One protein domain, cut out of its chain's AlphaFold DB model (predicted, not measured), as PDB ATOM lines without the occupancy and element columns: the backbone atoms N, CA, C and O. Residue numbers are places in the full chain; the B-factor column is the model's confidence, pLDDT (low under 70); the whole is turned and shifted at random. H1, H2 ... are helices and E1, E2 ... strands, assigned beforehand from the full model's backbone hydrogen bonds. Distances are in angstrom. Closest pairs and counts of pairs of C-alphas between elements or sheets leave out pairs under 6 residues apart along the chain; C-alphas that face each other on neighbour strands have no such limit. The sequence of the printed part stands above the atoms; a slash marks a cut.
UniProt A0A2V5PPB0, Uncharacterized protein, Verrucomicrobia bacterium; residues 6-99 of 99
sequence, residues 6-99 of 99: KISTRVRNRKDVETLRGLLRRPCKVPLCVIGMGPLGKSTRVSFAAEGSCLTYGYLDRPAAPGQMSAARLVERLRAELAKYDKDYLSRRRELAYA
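Overview. This is residues 6 to 99 of the 99 residues of an uncharacterized protein of Verrucomicrobia bacterium (UniProt A0A2V5PPB0). A pair of parallel strands, E1 and E2, has H1 packed on it and H2 packed on E2; H3 packs on H2 farther out. H4 then turns off at a corner from the end of H3, and residues 91 to 99 stick out as a free arm at the far end. The 94 printed residues hold two named strands and four named helices in the order E1, H1, E2, H2, H3, H4; the sheet has the order E1, E2, and the class is mixed, helices and strands. The whole is compact, with a radius of gyration of the C-alphas of 14.3 A, and spans 46 by 33 by 21 A.

Arrangement. E1, residues 6 to 10, and E2, residues 32 to 37, are parallel neighbours with 16 degrees between their directions; N 7 and O 33 are 2.8 A apart and N 37 and O 9 are 2.7 A apart, within hydrogen-bond range. H1, residues 14 to 25, joins them in a strand-helix-strand unit, two parallel neighbour strands with a helix between, whose crossover is right-handed. The closest C-alphas of H1 and E2, those of Val 17 and Gly 36, are 6.7 A apart, and H1 and E1 are near each other. H2, residues 44 to 50, comes closest to E2 at the C-alphas of Thr 44 and Gly 36, 5.9 A apart. H1 and H2 are close but not clearly touching, with the closest C-alphas, those of Arg 21 and Phe 48, 7.2 A apart. H3, residues 71 to 81, touches H2 at a steep tilt of 40 degrees, the same way; their closest C-alphas, those of Val 46 and Leu 78, are 6.0 A apart. H4, residues 83 to 95, touches H3 only at the corner, with its residues 85 to 89 alone; the C-alphas of Arg 79 and Asp 86 are the closest, 4.4 A apart. H4 is apart from H2. Every O i to N i+4 pair is within hydrogen-bond range in H3 and H4, against 6 of 8 in H1 and 2 of 3 in H2.

Along the chain. E1 begins at C-alpha 6, (24.605, -3.114, -11.933). H1 is 16.8 A long, E2 15.8 A and H3 15.2 A. H4, 18.9 A long, ends at C-alpha 95, (48.445, 14.648, -17.084).

Size, cuts and confidence. The C-alphas of Lys 15 and Tyr 98, the two farthest apart, are 47.1 A apart. The printed part has no cut. The link from H2 to H3, residues 51 to 70, is long. Residues 98 to 99 have pLDDT under 70.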
ATOM      1  N   LYS A   6      23.783  -2.102 -11.263       97.62
ATOM      2  CA  LYS A   6      24.605  -3.114 -11.933       97.62
ATOM      3  C   LYS A   6      23.823  -4.406 -12.128       97.62
ATOM      4  O   LYS A   6      23.344  -4.998 -11.167       97.62
ATOM      5  N   ILE A   7      23.758  -4.868 -13.372       97.25
ATOM      6  CA  ILE A   7      23.103  -6.108 -13.782       97.25
ATOM      7  C   ILE A   7      24.146  -6.976 -14.483       97.25
ATOM      8  O   ILE A   7      24.742  -6.591 -15.489       97.25
ATOM      9  N   SER A   8      24.408  -8.160 -13.940       95.56
ATOM     10  CA  SER A   8      25.358  -9.112 -14.518       95.56
ATOM     11  C   SER A   8      24.758 -10.508 -14.490       95.56
ATOM     12  O   SER A   8      24.447 -11.018 -13.418       95.56
ATOM     13  N   THR A   9      24.565 -11.128 -15.656       95.81
ATOM     14  CA  THR A   9      23.871 -12.426 -15.758       95.81
ATOM     15  C   THR A   9      24.600 -13.382 -16.696       95.81
ATOM     16  O   THR A   9      25.328 -12.958 -17.592       95.81
ATOM     17  N   ARG A  10      24.449 -14.695 -16.480       95.62
ATOM     18  CA  ARG A  10      25.026 -15.726 -17.354       95.62
ATOM     19  C   ARG A  10      24.279 -15.742 -18.689       95.62
ATOM     20  O   ARG A  10      23.088 -16.029 -18.712       95.62
ATOM     21  N   VAL A  11      25.004 -15.519 -19.780       96.25
ATOM     22  CA  VAL A  11      24.489 -15.627 -21.150       96.25
ATOM     23  C   VAL A  11      24.664 -17.067 -21.626       96.25
ATOM     24  O   VAL A  11      25.772 -17.608 -21.588       96.25
ATOM     25  N   ARG A  12      23.573 -17.693 -22.066       96.38
ATOM     26  CA  ARG A  12      23.541 -19.064 -22.601       96.38
ATOM     27  C   ARG A  12      23.361 -19.095 -24.113       96.38
ATOM     28  O   ARG A  12      23.749 -20.068 -24.746       96.38
ATOM     29  N   ASN A  13      22.793 -18.043 -24.692       97.19
ATOM     30  CA  ASN A  13      22.550 -17.927 -26.126       97.19
ATOM     31  C   ASN A  13      22.540 -16.448 -26.561       97.19
ATOM     32  O   ASN A  13      22.626 -15.535 -25.741       97.19
ATOM     33  N   ARG A  14      22.422 -16.197 -27.870       96.25
ATOM     34  CA  ARG A  14      22.395 -14.834 -28.426       96.25
ATOM     35  C   ARG A  14      21.173 -14.021 -27.979       96.25
ATOM     36  O   ARG A  14      21.295 -12.812 -27.818       96.25
ATOM     37  N   LYS A  15      20.024 -14.662 -27.739       98.19
ATOM     38  CA  LYS A  15      18.805 -13.985 -27.268       98.19
ATOM     39  C   LYS A  15      19.022 -13.352 -25.894       98.19
ATOM     40  O   LYS A  15      18.596 -12.222 -25.698       98.19
ATOM     41  N   ASP A  16      19.762 -14.010 -25.003       98.19
ATOM     42  CA  ASP A  16      20.112 -13.444 -23.693       98.19
ATOM     43  C   ASP A  16      20.938 -12.151 -23.834       98.19
ATOM     44  O   ASP A  16      20.720 -11.189 -23.098       98.19
ATOM     45  N   VAL A  17      21.860 -12.094 -24.808       97.69
ATOM     46  CA  VAL A  17      22.623 -10.868 -25.110       97.69
ATOM     47  C   VAL A  17      21.685  -9.752 -25.565       97.69
ATOM     48  O   VAL A  17      21.783  -8.638 -25.058       97.69
ATOM     49  N   GLU A  18      20.748 -10.041 -26.471       98.00
ATOM     50  CA  GLU A  18      19.767  -9.048 -26.928       98.00
ATOM     51  C   GLU A  18      18.830  -8.592 -25.800       98.00
ATOM     52  O   GLU A  18      18.501  -7.411 -25.711       98.00
ATOM     53  N   THR A  19      18.441  -9.492 -24.892       98.12
ATOM     54  CA  THR A  19      17.667  -9.136 -23.696       98.12
ATOM     55  C   THR A  19      18.435  -8.157 -22.812       98.12
ATOM     56  O   THR A  19      17.875  -7.137 -22.411       98.12
ATOM     57  N   LEU A  20      19.720  -8.417 -22.547       98.00
ATOM     58  CA  LEU A  20      20.556  -7.496 -21.774       98.00
ATOM     59  C   LEU A  20      20.760  -6.160 -22.492       98.00
ATOM     60  O   LEU A  20      20.646  -5.110 -21.864       98.00
ATOM     61  N   ARG A  21      20.993  -6.181 -23.807       97.94
ATOM     62  CA  ARG A  21      21.075  -4.970 -24.632       97.94
ATOM     63  C   ARG A  21      19.795  -4.139 -24.545       97.94
ATOM     64  O   ARG A  21      19.850  -2.915 -24.462       97.94
ATOM     65  N   GLY A  22      18.637  -4.798 -24.511       97.81
ATOM     66  CA  GLY A  22      17.339  -4.153 -24.347       97.81
ATOM     67  C   GLY A  22      17.222  -3.317 -23.068       97.81
ATOM     68  O   GLY A  22      16.490  -2.331 -23.071       97.81
ATOM     69  N   LEU A  23      17.970  -3.644 -22.006       97.25
ATOM     70  CA  LEU A  23      18.008  -2.844 -20.776       97.25
ATOM     71  C   LEU A  23      18.647  -1.471 -21.004       97.25
ATOM     72  O   LEU A  23      18.160  -0.487 -20.460       97.25
ATOM     73  N   LEU A  24      19.695  -1.399 -21.830       96.94
ATOM     74  CA  LEU A  24      20.407  -0.152 -22.143       96.94
ATOM     75  C   LEU A  24      19.607   0.769 -23.071       96.94
ATOM     76  O   LEU A  24      19.784   1.980 -23.049       96.94
ATOM     77  N   ARG A  25      18.700   0.199 -23.872       95.38
ATOM     78  CA  ARG A  25      17.828   0.956 -24.784       95.38
ATOM     79  C   ARG A  25      16.617   1.576 -24.091       95.38
ATOM     80  O   ARG A  25      15.948   2.423 -24.676       95.38
ATOM     81  N   ARG A  26      16.292   1.130 -22.876       92.50
ATOM     82  CA  ARG A  26      15.169   1.672 -22.108       92.50
ATOM     83  C   ARG A  26      15.624   2.910 -21.335       92.50
ATOM     84  O   ARG A  26      16.687   2.865 -20.718       92.50
ATOM     85  N   PRO A  27      14.815   3.982 -21.292       90.56
ATOM     86  CA  PRO A  27      15.111   5.125 -20.442       90.56
ATOM     87  C   PRO A  27      15.245   4.678 -18.984       90.56
ATOM     88  O   PRO A  27      14.341   4.053 -18.427       90.56
ATOM     89  N   CYS A  28      16.368   5.016 -18.360       90.19
ATOM     90  CA  CYS A  28      16.595   4.795 -16.943       90.19
ATOM     91  C   CYS A  28      17.040   6.108 -16.304       90.19
ATOM     92  O   CYS A  28      17.878   6.817 -16.857       90.19
ATOM     93  N   LYS A  29      16.487   6.437 -15.132       93.62
ATOM     94  CA  LYS A  29      16.854   7.657 -14.389       93.62
ATOM     95  C   LYS A  29      18.234   7.563 -13.730       93.62
ATOM     96  O   LYS A  29      18.732   8.565 -13.230       93.62
ATOM     97  N   VAL A  30      18.824   6.368 -13.696       95.88
ATOM     98  CA  VAL A  30      20.130   6.095 -13.090       95.88
ATOM     99  C   VAL A  30      21.032   5.381 -14.101       95.88
ATOM    100  O   VAL A  30      20.531   4.573 -14.887       95.88
ATOM    101  N   PRO A  31      22.352   5.641 -14.105       97.12
ATOM    102  CA  PRO A  31      23.286   4.932 -14.971       97.12
ATOM    103  C   PRO A  31      23.246   3.418 -14.744       97.12
ATOM    104  O   PRO A  31      23.173   2.946 -13.604       97.12
ATOM    105  N   LEU A  32      23.343   2.659 -15.836       98.12
ATOM    106  CA  LEU A  32      23.339   1.200 -15.809       98.12
ATOM    107  C   LEU A  32      24.721   0.641 -16.139       98.12
ATOM    108  O   LEU A  32      25.338   1.035 -17.122       98.12
ATOM    109  N   CYS A  33      25.173  -0.341 -15.365       98.06
ATOM    110  CA  CYS A  33      26.259  -1.242 -15.732       98.06
ATOM    111  C   CYS A  33      25.654  -2.596 -16.111       98.06
ATOM    112  O   CYS A  33      25.093  -3.277 -15.253       98.06
ATOM    113  N   VAL A  34      25.763  -2.998 -17.376       98.19
ATOM    114  CA  VAL A  34      25.170  -4.247 -17.879       98.19
ATOM    115  C   VAL A  34      26.259  -5.145 -18.455       98.19
ATOM    116  O   VAL A  34      27.040  -4.717 -19.301       98.19
ATOM    117  N   ILE A  35      26.339  -6.397 -17.991       96.69
ATOM    118  CA  ILE A  35      27.384  -7.350 -18.399       96.69
ATOM    119  C   ILE A  35      26.800  -8.752 -18.600       96.69
ATOM    120  O   ILE A  35      26.201  -9.333 -17.694       96.69
ATOM    121  N   GLY A  36      27.054  -9.341 -19.765       96.12
ATOM    122  CA  GLY A  36      26.921 -10.773 -19.985       96.12
ATOM    123  C   GLY A  36      28.118 -11.535 -19.409       96.12
ATOM    124  O   GLY A  36      29.276 -11.239 -19.702       96.12
ATOM    125  N   MET A  37      27.857 -12.541 -18.583       94.69
ATOM    126  CA  MET A  37      28.865 -13.454 -18.038       94.69
ATOM    127  C   MET A  37      28.956 -14.738 -18.864       94.69
ATOM    128  O   MET A  37      27.976 -15.180 -19.467       94.69
ATOM    129  N   GLY A  38      30.117 -15.395 -18.812       91.81
ATOM    130  CA  GLY A  38      30.397 -16.610 -19.571       91.81
ATOM    131  C   GLY A  38      30.950 -16.332 -20.976       91.81
ATOM    132  O   GLY A  38      31.075 -15.173 -21.375       91.81
ATOM    133  N   PRO A  39      31.302 -17.387 -21.735       90.62
ATOM    134  CA  PRO A  39      32.002 -17.253 -23.016       90.62
ATOM    135  C   PRO A  39      31.271 -16.368 -24.032       90.62
ATOM    136  O   PRO A  39      31.890 -15.508 -24.653       90.62
ATOM    137  N   LEU A  40      29.945 -16.515 -24.133       92.94
ATOM    138  CA  LEU A  40      29.100 -15.746 -25.053       92.94
ATOM    139  C   LEU A  40      28.894 -14.286 -24.623       92.94
ATOM    140  O   LEU A  40      28.565 -13.443 -25.449       92.94
ATOM    141  N   GLY A  41      29.093 -13.977 -23.338       94.06
ATOM    142  CA  GLY A  41      28.983 -12.621 -22.798       94.06
ATOM    143  C   GLY A  41      30.291 -11.826 -22.846       94.06
ATOM    144  O   GLY A  41      30.304 -10.637 -22.553       94.06
ATOM    145  N   LYS A  42      31.418 -12.444 -23.227       93.06
ATOM    146  CA  LYS A  42      32.747 -11.813 -23.147       93.06
ATOM    147  C   LYS A  42      32.831 -10.482 -23.903       93.06
ATOM    148  O   LYS A  42      33.433  -9.537 -23.392       93.06
ATOM    149  N   SER A  43      32.221 -10.400 -25.086       94.19
ATOM    150  CA  SER A  43      32.213  -9.189 -25.917       94.19
ATOM    151  C   SER A  43      31.400  -8.048 -25.307       94.19
ATOM    152  O   SER A  43      31.760  -6.891 -25.513       94.19
ATOM    153  N   THR A  44      30.375  -8.336 -24.493       96.12
ATOM    154  CA  THR A  44      29.509  -7.291 -23.921       96.12
ATOM    155  C   THR A  44      30.278  -6.347 -23.003       96.12
ATOM    156  O   THR A  44      29.872  -5.210 -22.825       96.12
ATOM    157  N   ARG A  45      31.414  -6.781 -22.441       94.94
ATOM    158  CA  ARG A  45      32.298  -5.926 -21.627       94.94
ATOM    159  C   ARG A  45      32.868  -4.733 -22.400       94.94
ATOM    160  O   ARG A  45      33.306  -3.783 -21.763       94.94
ATOM    161  N   VAL A  46      32.873  -4.791 -23.730       96.06
ATOM    162  CA  VAL A  46      33.313  -3.700 -24.609       96.06
ATOM    163  C   VAL A  46      32.123  -3.163 -25.397       96.06
ATOM    164  O   VAL A  46      31.838  -1.972 -25.328       96.06
ATOM    165  N   SER A  47      31.348  -4.041 -26.042       96.12
ATOM    166  CA  SER A  47      30.249  -3.602 -26.906       96.12
ATOM    167  C   SER A  47      29.163  -2.848 -26.137       96.12
ATOM    168  O   SER A  47      28.672  -1.840 -26.622       96.12
ATOM    169  N   PHE A  48      28.816  -3.254 -24.909       97.50
ATOM    170  CA  PHE A  48      27.809  -2.518 -24.136       97.50
ATOM    171  C   PHE A  48      28.325  -1.199 -23.574       97.50
ATOM    172  O   PHE A  48      27.513  -0.318 -23.316       97.50
ATOM    173  N   ALA A  49      29.642  -1.018 -23.424       95.38
ATOM    174  CA  ALA A  49      30.191   0.298 -23.109       95.38
ATOM    175  C   ALA A  49      29.923   1.289 -24.259       95.38
ATOM    176  O   ALA A  49      29.593   2.443 -24.003       95.38
ATOM    177  N   ALA A  50      29.961   0.817 -25.514       91.56
ATOM    178  CA  ALA A  50      29.541   1.594 -26.684       91.56
ATOM    179  C   ALA A  50      28.041   1.934 -26.667       91.56
ATOM    180  O   ALA A  50      27.632   2.987 -27.143       91.56
ATOM    181  N   GLU A  51      27.226   1.036 -26.109       94.62
ATOM    182  CA  GLU A  51      25.761   1.134 -26.078       94.62
ATOM    183  C   GLU A  51      25.214   1.805 -24.799       94.62
ATOM    184  O   GLU A  51      24.012   1.761 -24.550       94.62
ATOM    185  N   GLY A  52      26.070   2.436 -23.983       94.19
ATOM    186  CA  GLY A  52      25.655   3.248 -22.830       94.19
ATOM    187  C   GLY A  52      25.791   2.590 -21.452       94.19
ATOM    188  O   GLY A  52      25.414   3.199 -20.451       94.19
ATOM    189  N   SER A  53      26.357   1.382 -21.357       97.38
ATOM    190  CA  SER A  53      26.753   0.813 -20.063       97.38
ATOM    191  C   SER A  53      27.871   1.654 -19.447       97.38
ATOM    192  O   SER A  53      28.957   1.765 -20.014       97.38
ATOM    193  N   CYS A  54      27.634   2.222 -18.266       96.56
ATOM    194  CA  CYS A  54      28.528   3.213 -17.664       96.56
ATOM    195  C   CYS A  54      29.809   2.622 -17.056       96.56
ATOM    196  O   CYS A  54      30.770   3.352 -16.825       96.56
ATOM    197  N   LEU A  55      29.833   1.313 -16.790       96.88
ATOM    198  CA  LEU A  55      30.978   0.608 -16.215       96.88
ATOM    199  C   LEU A  55      31.212  -0.733 -16.911       96.88
ATOM    200  O   LEU A  55      30.280  -1.387 -17.390       96.88
ATOM    201  N   THR A  56      32.468  -1.174 -16.879       95.94
ATOM    202  CA  THR A  56      32.917  -2.514 -17.263       95.94
ATOM    203  C   THR A  56      34.072  -2.953 -16.359       95.94
ATOM    204  O   THR A  56      34.608  -2.151 -15.599       95.94
ATOM    205  N   TYR A  57      34.433  -4.237 -16.391       94.94
ATOM    206  CA  TYR A  57      35.409  -4.816 -15.465       94.94
ATOM    207  C   TYR A  57      36.357  -5.774 -16.179       94.94
ATOM    208  O   TYR A  57      35.913  -6.737 -16.820       94.94
ATOM    209  N   GLY A  58      37.655  -5.539 -15.989       95.31
ATOM    210  CA  GLY A  58      38.741  -6.482 -16.252       95.31
ATOM    211  C   GLY A  58      39.360  -6.962 -14.938       95.31
ATOM    212  O   GLY A  58      38.973  -6.478 -13.876       95.31
ATOM    213  N   TYR A  59      40.248  -7.950 -14.985       95.88
ATOM    214  CA  TYR A  59      40.979  -8.428 -13.801       95.88
ATOM    215  C   TYR A  59      42.443  -7.962 -13.811       95.88
ATOM    216  O   TYR A  59      43.003  -7.763 -14.889       95.88
ATOM    217  N   LEU A  60      43.056  -7.802 -12.634       96.12
ATOM    218  CA  LEU A  60      44.494  -7.521 -12.504       96.12
ATOM    219  C   LEU A  60      45.280  -8.831 -12.415       96.12
ATOM    220  O   LEU A  60      45.947  -9.196 -13.379       96.12
ATOM    221  N   ASP A  61      45.090  -9.591 -11.335       94.31
ATOM    222  CA  ASP A  61      45.838 -10.834 -11.110       94.31
ATOM    223  C   ASP A  61      45.093 -12.060 -11.644       94.31
ATOM    224  O   ASP A  61      45.552 -12.750 -12.554       94.31
ATOM    225  N   ARG A  62      43.901 -12.331 -11.094       94.06
ATOM    226  CA  ARG A  62      43.085 -13.504 -11.439       94.06
ATOM    227  C   ARG A  62      41.653 -13.102 -11.805       94.06
ATOM    228  O   ARG A  62      41.099 -12.203 -11.170       94.06
ATOM    229  N   PRO A  63      41.020 -13.759 -12.796       89.50
ATOM    230  CA  PRO A  63      39.622 -13.509 -13.135       89.50
ATOM    231  C   PRO A  63      38.692 -13.754 -11.940       89.50
ATOM    232  O   PRO A  63      38.702 -14.837 -11.362       89.50
ATOM    233  N   ALA A  64      37.832 -12.783 -11.624       88.00
ATOM    234  CA  ALA A  64      36.787 -12.940 -10.608       88.00
ATOM    235  C   ALA A  64      35.504 -13.577 -11.177       88.00
ATOM    236  O   ALA A  64      34.631 -14.007 -10.429       88.00
ATOM    237  N   ALA A  65      35.368 -13.621 -12.508       82.00
ATOM    238  CA  ALA A  65      34.204 -14.178 -13.188       82.00
ATOM    239  C   ALA A  65      34.581 -14.930 -14.482       82.00
ATOM    240  O   ALA A  65      35.505 -14.518 -15.195       82.00
ATOM    241  N   PRO A  66      33.821 -15.977 -14.865       76.94
ATOM    242  CA  PRO A  66      34.041 -16.702 -16.113       76.94
ATOM    243  C   PRO A  66      34.002 -15.790 -17.345       76.94
ATOM    244  O   PRO A  66      33.047 -15.035 -17.559       76.94
ATOM    245  N   GLY A  67      35.039 -15.887 -18.182       74.94
ATOM    246  CA  GLY A  67      35.164 -15.109 -19.416       74.94
ATOM    247  C   GLY A  67      35.622 -13.659 -19.223       74.94
ATOM    248  O   GLY A  67      35.649 -12.909 -20.196       74.94
ATOM    249  N   GLN A  68      35.989 -13.239 -18.007       87.69
ATOM    250  CA  GLN A  68      36.569 -11.916 -17.765       87.69
ATOM    251  C   GLN A  68      37.955 -11.804 -18.420       87.69
ATOM    252  O   GLN A  68      38.773 -12.716 -18.331       87.69
ATOM    253  N   MET A  69      38.205 -10.695 -19.111       93.00
ATOM    254  CA  MET A  69      39.510 -10.380 -19.704       93.00
ATOM    255  C   MET A  69      40.373  -9.583 -18.717       93.00
ATOM    256  O   MET A  69      39.828  -8.974 -17.793       93.00
ATOM    257  N   SER A  70      41.697  -9.580 -18.901       95.75
ATOM    258  CA  SER A  70      42.578  -8.747 -18.076       95.75
ATOM    259  C   SER A  70      42.240  -7.268 -18.268       95.75
ATOM    260  O   SER A  70      41.732  -6.868 -19.319       95.75
ATOM    261  N   ALA A  71      42.502  -6.446 -17.256       96.75
ATOM    262  CA  ALA A  71      42.269  -5.008 -17.314       96.75
ATOM    263  C   ALA A  71      43.079  -4.365 -18.449       96.75
ATOM    264  O   ALA A  71      42.520  -3.586 -19.215       96.75
ATOM    265  N   ALA A  72      44.339  -4.775 -18.633       96.69
ATOM    266  CA  ALA A  72      45.171  -4.327 -19.749       96.69
ATOM    267  C   ALA A  72      44.511  -4.621 -21.107       96.69
ATOM    268  O   ALA A  72      44.306  -3.712 -21.912       96.69
ATOM    269  N   ARG A  73      44.066  -5.867 -21.327       96.56
ATOM    270  CA  ARG A  73      43.399  -6.260 -22.576       96.56
ATOM    271  C   ARG A  73      42.061  -5.548 -22.769       96.56
ATOM    272  O   ARG A  73      41.689  -5.240 -23.898       96.56
ATOM    273  N   LEU A  74      41.324  -5.299 -21.688       96.50
ATOM    274  CA  LEU A  74      40.076  -4.542 -21.739       96.50
ATOM    275  C   LEU A  74      40.320  -3.099 -22.183       96.50
ATOM    276  O   LEU A  74      39.605  -2.615 -23.054       96.50
ATOM    277  N   VAL A  75      41.338  -2.438 -21.628       96.94
ATOM    278  CA  VAL A  75      41.723  -1.074 -22.014       96.94
ATOM    279  C   VAL A  75      42.119  -1.025 -23.487       96.94
ATOM    280  O   VAL A  75      41.606  -0.175 -24.206       96.94
ATOM    281  N   GLU A  76      42.951  -1.952 -23.969       97.25
ATOM    282  CA  GLU A  76      43.300  -2.045 -25.398       97.25
ATOM    283  C   GLU A  76      42.052  -2.106 -26.288       97.25
ATOM    284  O   GLU A  76      41.941  -1.373 -27.269       97.25
ATOM    285  N   ARG A  77      41.085  -2.955 -25.920       96.81
ATOM    286  CA  ARG A  77      39.845  -3.132 -26.682       96.81
ATOM    287  C   ARG A  77      38.941  -1.909 -26.633       96.81
ATOM    288  O   ARG A  77      38.418  -1.518 -27.668       96.81
ATOM    289  N   LEU A  78      38.783  -1.286 -25.467       96.69
ATOM    290  CA  LEU A  78      38.000  -0.058 -25.330       96.69
ATOM    291  C   LEU A  78      38.612   1.085 -26.143       96.69
ATOM    292  O   LEU A  78      37.877   1.808 -26.800       96.69
ATOM    293  N   ARG A  79      39.942   1.224 -26.149       96.88
ATOM    294  CA  ARG A  79      40.634   2.231 -26.966       96.88
ATOM    295  C   ARG A  79      40.424   1.993 -28.460       96.88
ATOM    296  O   ARG A  79      40.157   2.935 -29.193       96.88
ATOM    297  N   ALA A  80      40.495   0.737 -28.900       95.94
ATOM    298  CA  ALA A  80      40.285   0.385 -30.301       95.94
ATOM    299  C   ALA A  80      38.830   0.584 -30.770       95.94
ATOM    300  O   ALA A  80      38.607   0.956 -31.916       95.94
ATOM    301  N   GLU A  81      37.840   0.327 -29.907       93.81
ATOM    302  CA  GLU A  81      36.418   0.339 -30.289       93.81
ATOM    303  C   GLU A  81      35.707   1.669 -29.980       93.81
ATOM    304  O   GLU A  81      34.691   1.977 -30.600       93.81
ATOM    305  N   LEU A  82      36.221   2.480 -29.045       94.75
ATOM    306  CA  LEU A  82      35.580   3.714 -28.581       94.75
ATOM    307  C   LEU A  82      36.521   4.915 -28.725       94.75
ATOM    308  O   LEU A  82      37.279   5.244 -27.812       94.75
ATOM    309  N   ALA A  83      36.399   5.650 -29.833       94.50
ATOM    310  CA  ALA A  83      37.241   6.821 -30.114       94.50
ATOM    311  C   ALA A  83      37.220   7.883 -28.995       94.50
ATOM    312  O   ALA A  83      38.237   8.517 -28.722       94.50
ATOM    313  N   LYS A  84      36.077   8.072 -28.318       93.25
ATOM    314  CA  LYS A  84      35.987   8.964 -27.149       93.25
ATOM    315  C   LYS A  84      36.857   8.464 -25.990       93.25
ATOM    316  O   LYS A  84      37.602   9.246 -25.415       93.25
ATOM    317  N   TYR A  85      36.792   7.169 -25.684       95.25
ATOM    318  CA  TYR A  85      37.579   6.574 -24.605       95.25
ATOM    319  C   TYR A  85      39.084   6.664 -24.882       95.25
ATOM    320  O   TYR A  85      39.845   6.957 -23.965       95.25
ATOM    321  N   ASP A  86      39.521   6.449 -26.127       97.12
ATOM    322  CA  ASP A  86      40.940   6.582 -26.482       97.12
ATOM    323  C   ASP A  86      41.455   8.013 -26.282       97.12
ATOM    324  O   ASP A  86      42.494   8.209 -25.652       97.12
ATOM    325  N   LYS A  87      40.685   9.021 -26.717       96.62
ATOM    326  CA  LYS A  87      41.018  10.437 -26.484       96.62
ATOM    327  C   LYS A  87      41.133  10.755 -24.989       96.62
ATOM    328  O   LYS A  87      42.144  11.315 -24.566       96.62
ATOM    329  N   ASP A  88      40.142  10.348 -24.194       95.06
ATOM    330  CA  ASP A  88      40.127  10.573 -22.743       95.06
ATOM    331  C   ASP A  88      41.314   9.872 -22.053       95.06
ATOM    332  O   ASP A  88      41.965  10.438 -21.173       95.06
ATOM    333  N   TYR A  89      41.630   8.642 -22.472       95.25
ATOM    334  CA  TYR A  89      42.758   7.871 -21.955       95.25
ATOM    335  C   TYR A  89      44.098   8.558 -22.235       95.25
ATOM    336  O   TYR A  89      44.932   8.669 -21.333       95.25
ATOM    337  N   LEU A  90      44.307   9.043 -23.464       95.94
ATOM    338  CA  LEU A  90      45.527   9.756 -23.845       95.94
ATOM    339  C   LEU A  90      45.687  11.078 -23.080       95.94
ATOM    340  O   LEU A  90      46.811  11.392 -22.690       95.94
ATOM    341  N   SER A  91      44.598  11.814 -22.819       95.19
ATOM    342  CA  SER A  91      44.639  13.042 -22.004       95.19
ATOM    343  C   SER A  91      45.141  12.752 -20.592       95.19
ATOM    344  O   SER A  91      46.177  13.269 -20.179       95.19
ATOM    345  N   ARG A  92      44.482  11.818 -19.891       93.38
ATOM    346  CA  ARG A  92      44.830  11.448 -18.508       93.38
ATOM    347  C   ARG A  92      46.259  10.936 -18.389       93.38
ATOM    348  O   ARG A  92      46.951  11.198 -17.414       93.38
ATOM    349  N   ARG A  93      46.715  10.190 -19.398       91.62
ATOM    350  CA  ARG A  93      48.086   9.682 -19.452       91.62
ATOM    351  C   ARG A  93      49.137  10.772 -19.614       91.62
ATOM    352  O   ARG A  93      50.253  10.559 -19.155       91.62
ATOM    353  N   ARG A  94      48.812  11.879 -20.286       91.69
ATOM    354  CA  ARG A  94      49.693  13.049 -20.347       91.69
ATOM    355  C   ARG A  94      49.719  13.740 -18.995       91.69
ATOM    356  O   ARG A  94      50.800  13.932 -18.468       91.69
ATOM    357  N   GLU A  95      48.557  14.013 -18.407       90.62
ATOM    358  CA  GLU A  95      48.445  14.648 -17.084       90.62
ATOM    359  C   GLU A  95      49.266  13.910 -16.014       90.62
ATOM    360  O   GLU A  95      50.066  14.530 -15.327       90.62
ATOM    361  N   LEU A  96      49.158  12.579 -15.946       85.19
ATOM    362  CA  LEU A  96      49.929  11.754 -15.004       85.19
ATOM    363  C   LEU A  96      51.436  11.701 -15.289       85.19
ATOM    364  O   LEU A  96      52.197  11.331 -14.408       85.19
ATOM    365  N   ALA A  97      51.873  11.995 -16.514       82.44
ATOM    366  CA  ALA A  97      53.297  12.051 -16.845       82.44
ATOM    367  C   ALA A  97      53.937  13.397 -16.461       82.44
ATOM    368  O   ALA A  97      55.161  13.508 -16.479       82.44
ATOM    369  N   TYR A  98      53.117  14.403 -16.143       66.62
ATOM    370  CA  TYR A  98      53.531  15.746 -15.731       66.62
ATOM    371  C   TYR A  98      53.167  16.065 -14.268       66.62
ATOM    372  O   TYR A  98      53.320  17.215 -13.854       66.62
ATOM    373  N   ALA A  99      52.677  15.078 -13.510       64.69
ATOM    374  CA  ALA A  99      52.380  15.157 -12.079       64.69
ATOM    375  C   ALA A  99      53.429  14.373 -11.283       64.69
ATOM    376  O   ALA A  99      53.783  14.839 -10.179       64.69
TER     377      ALA A  99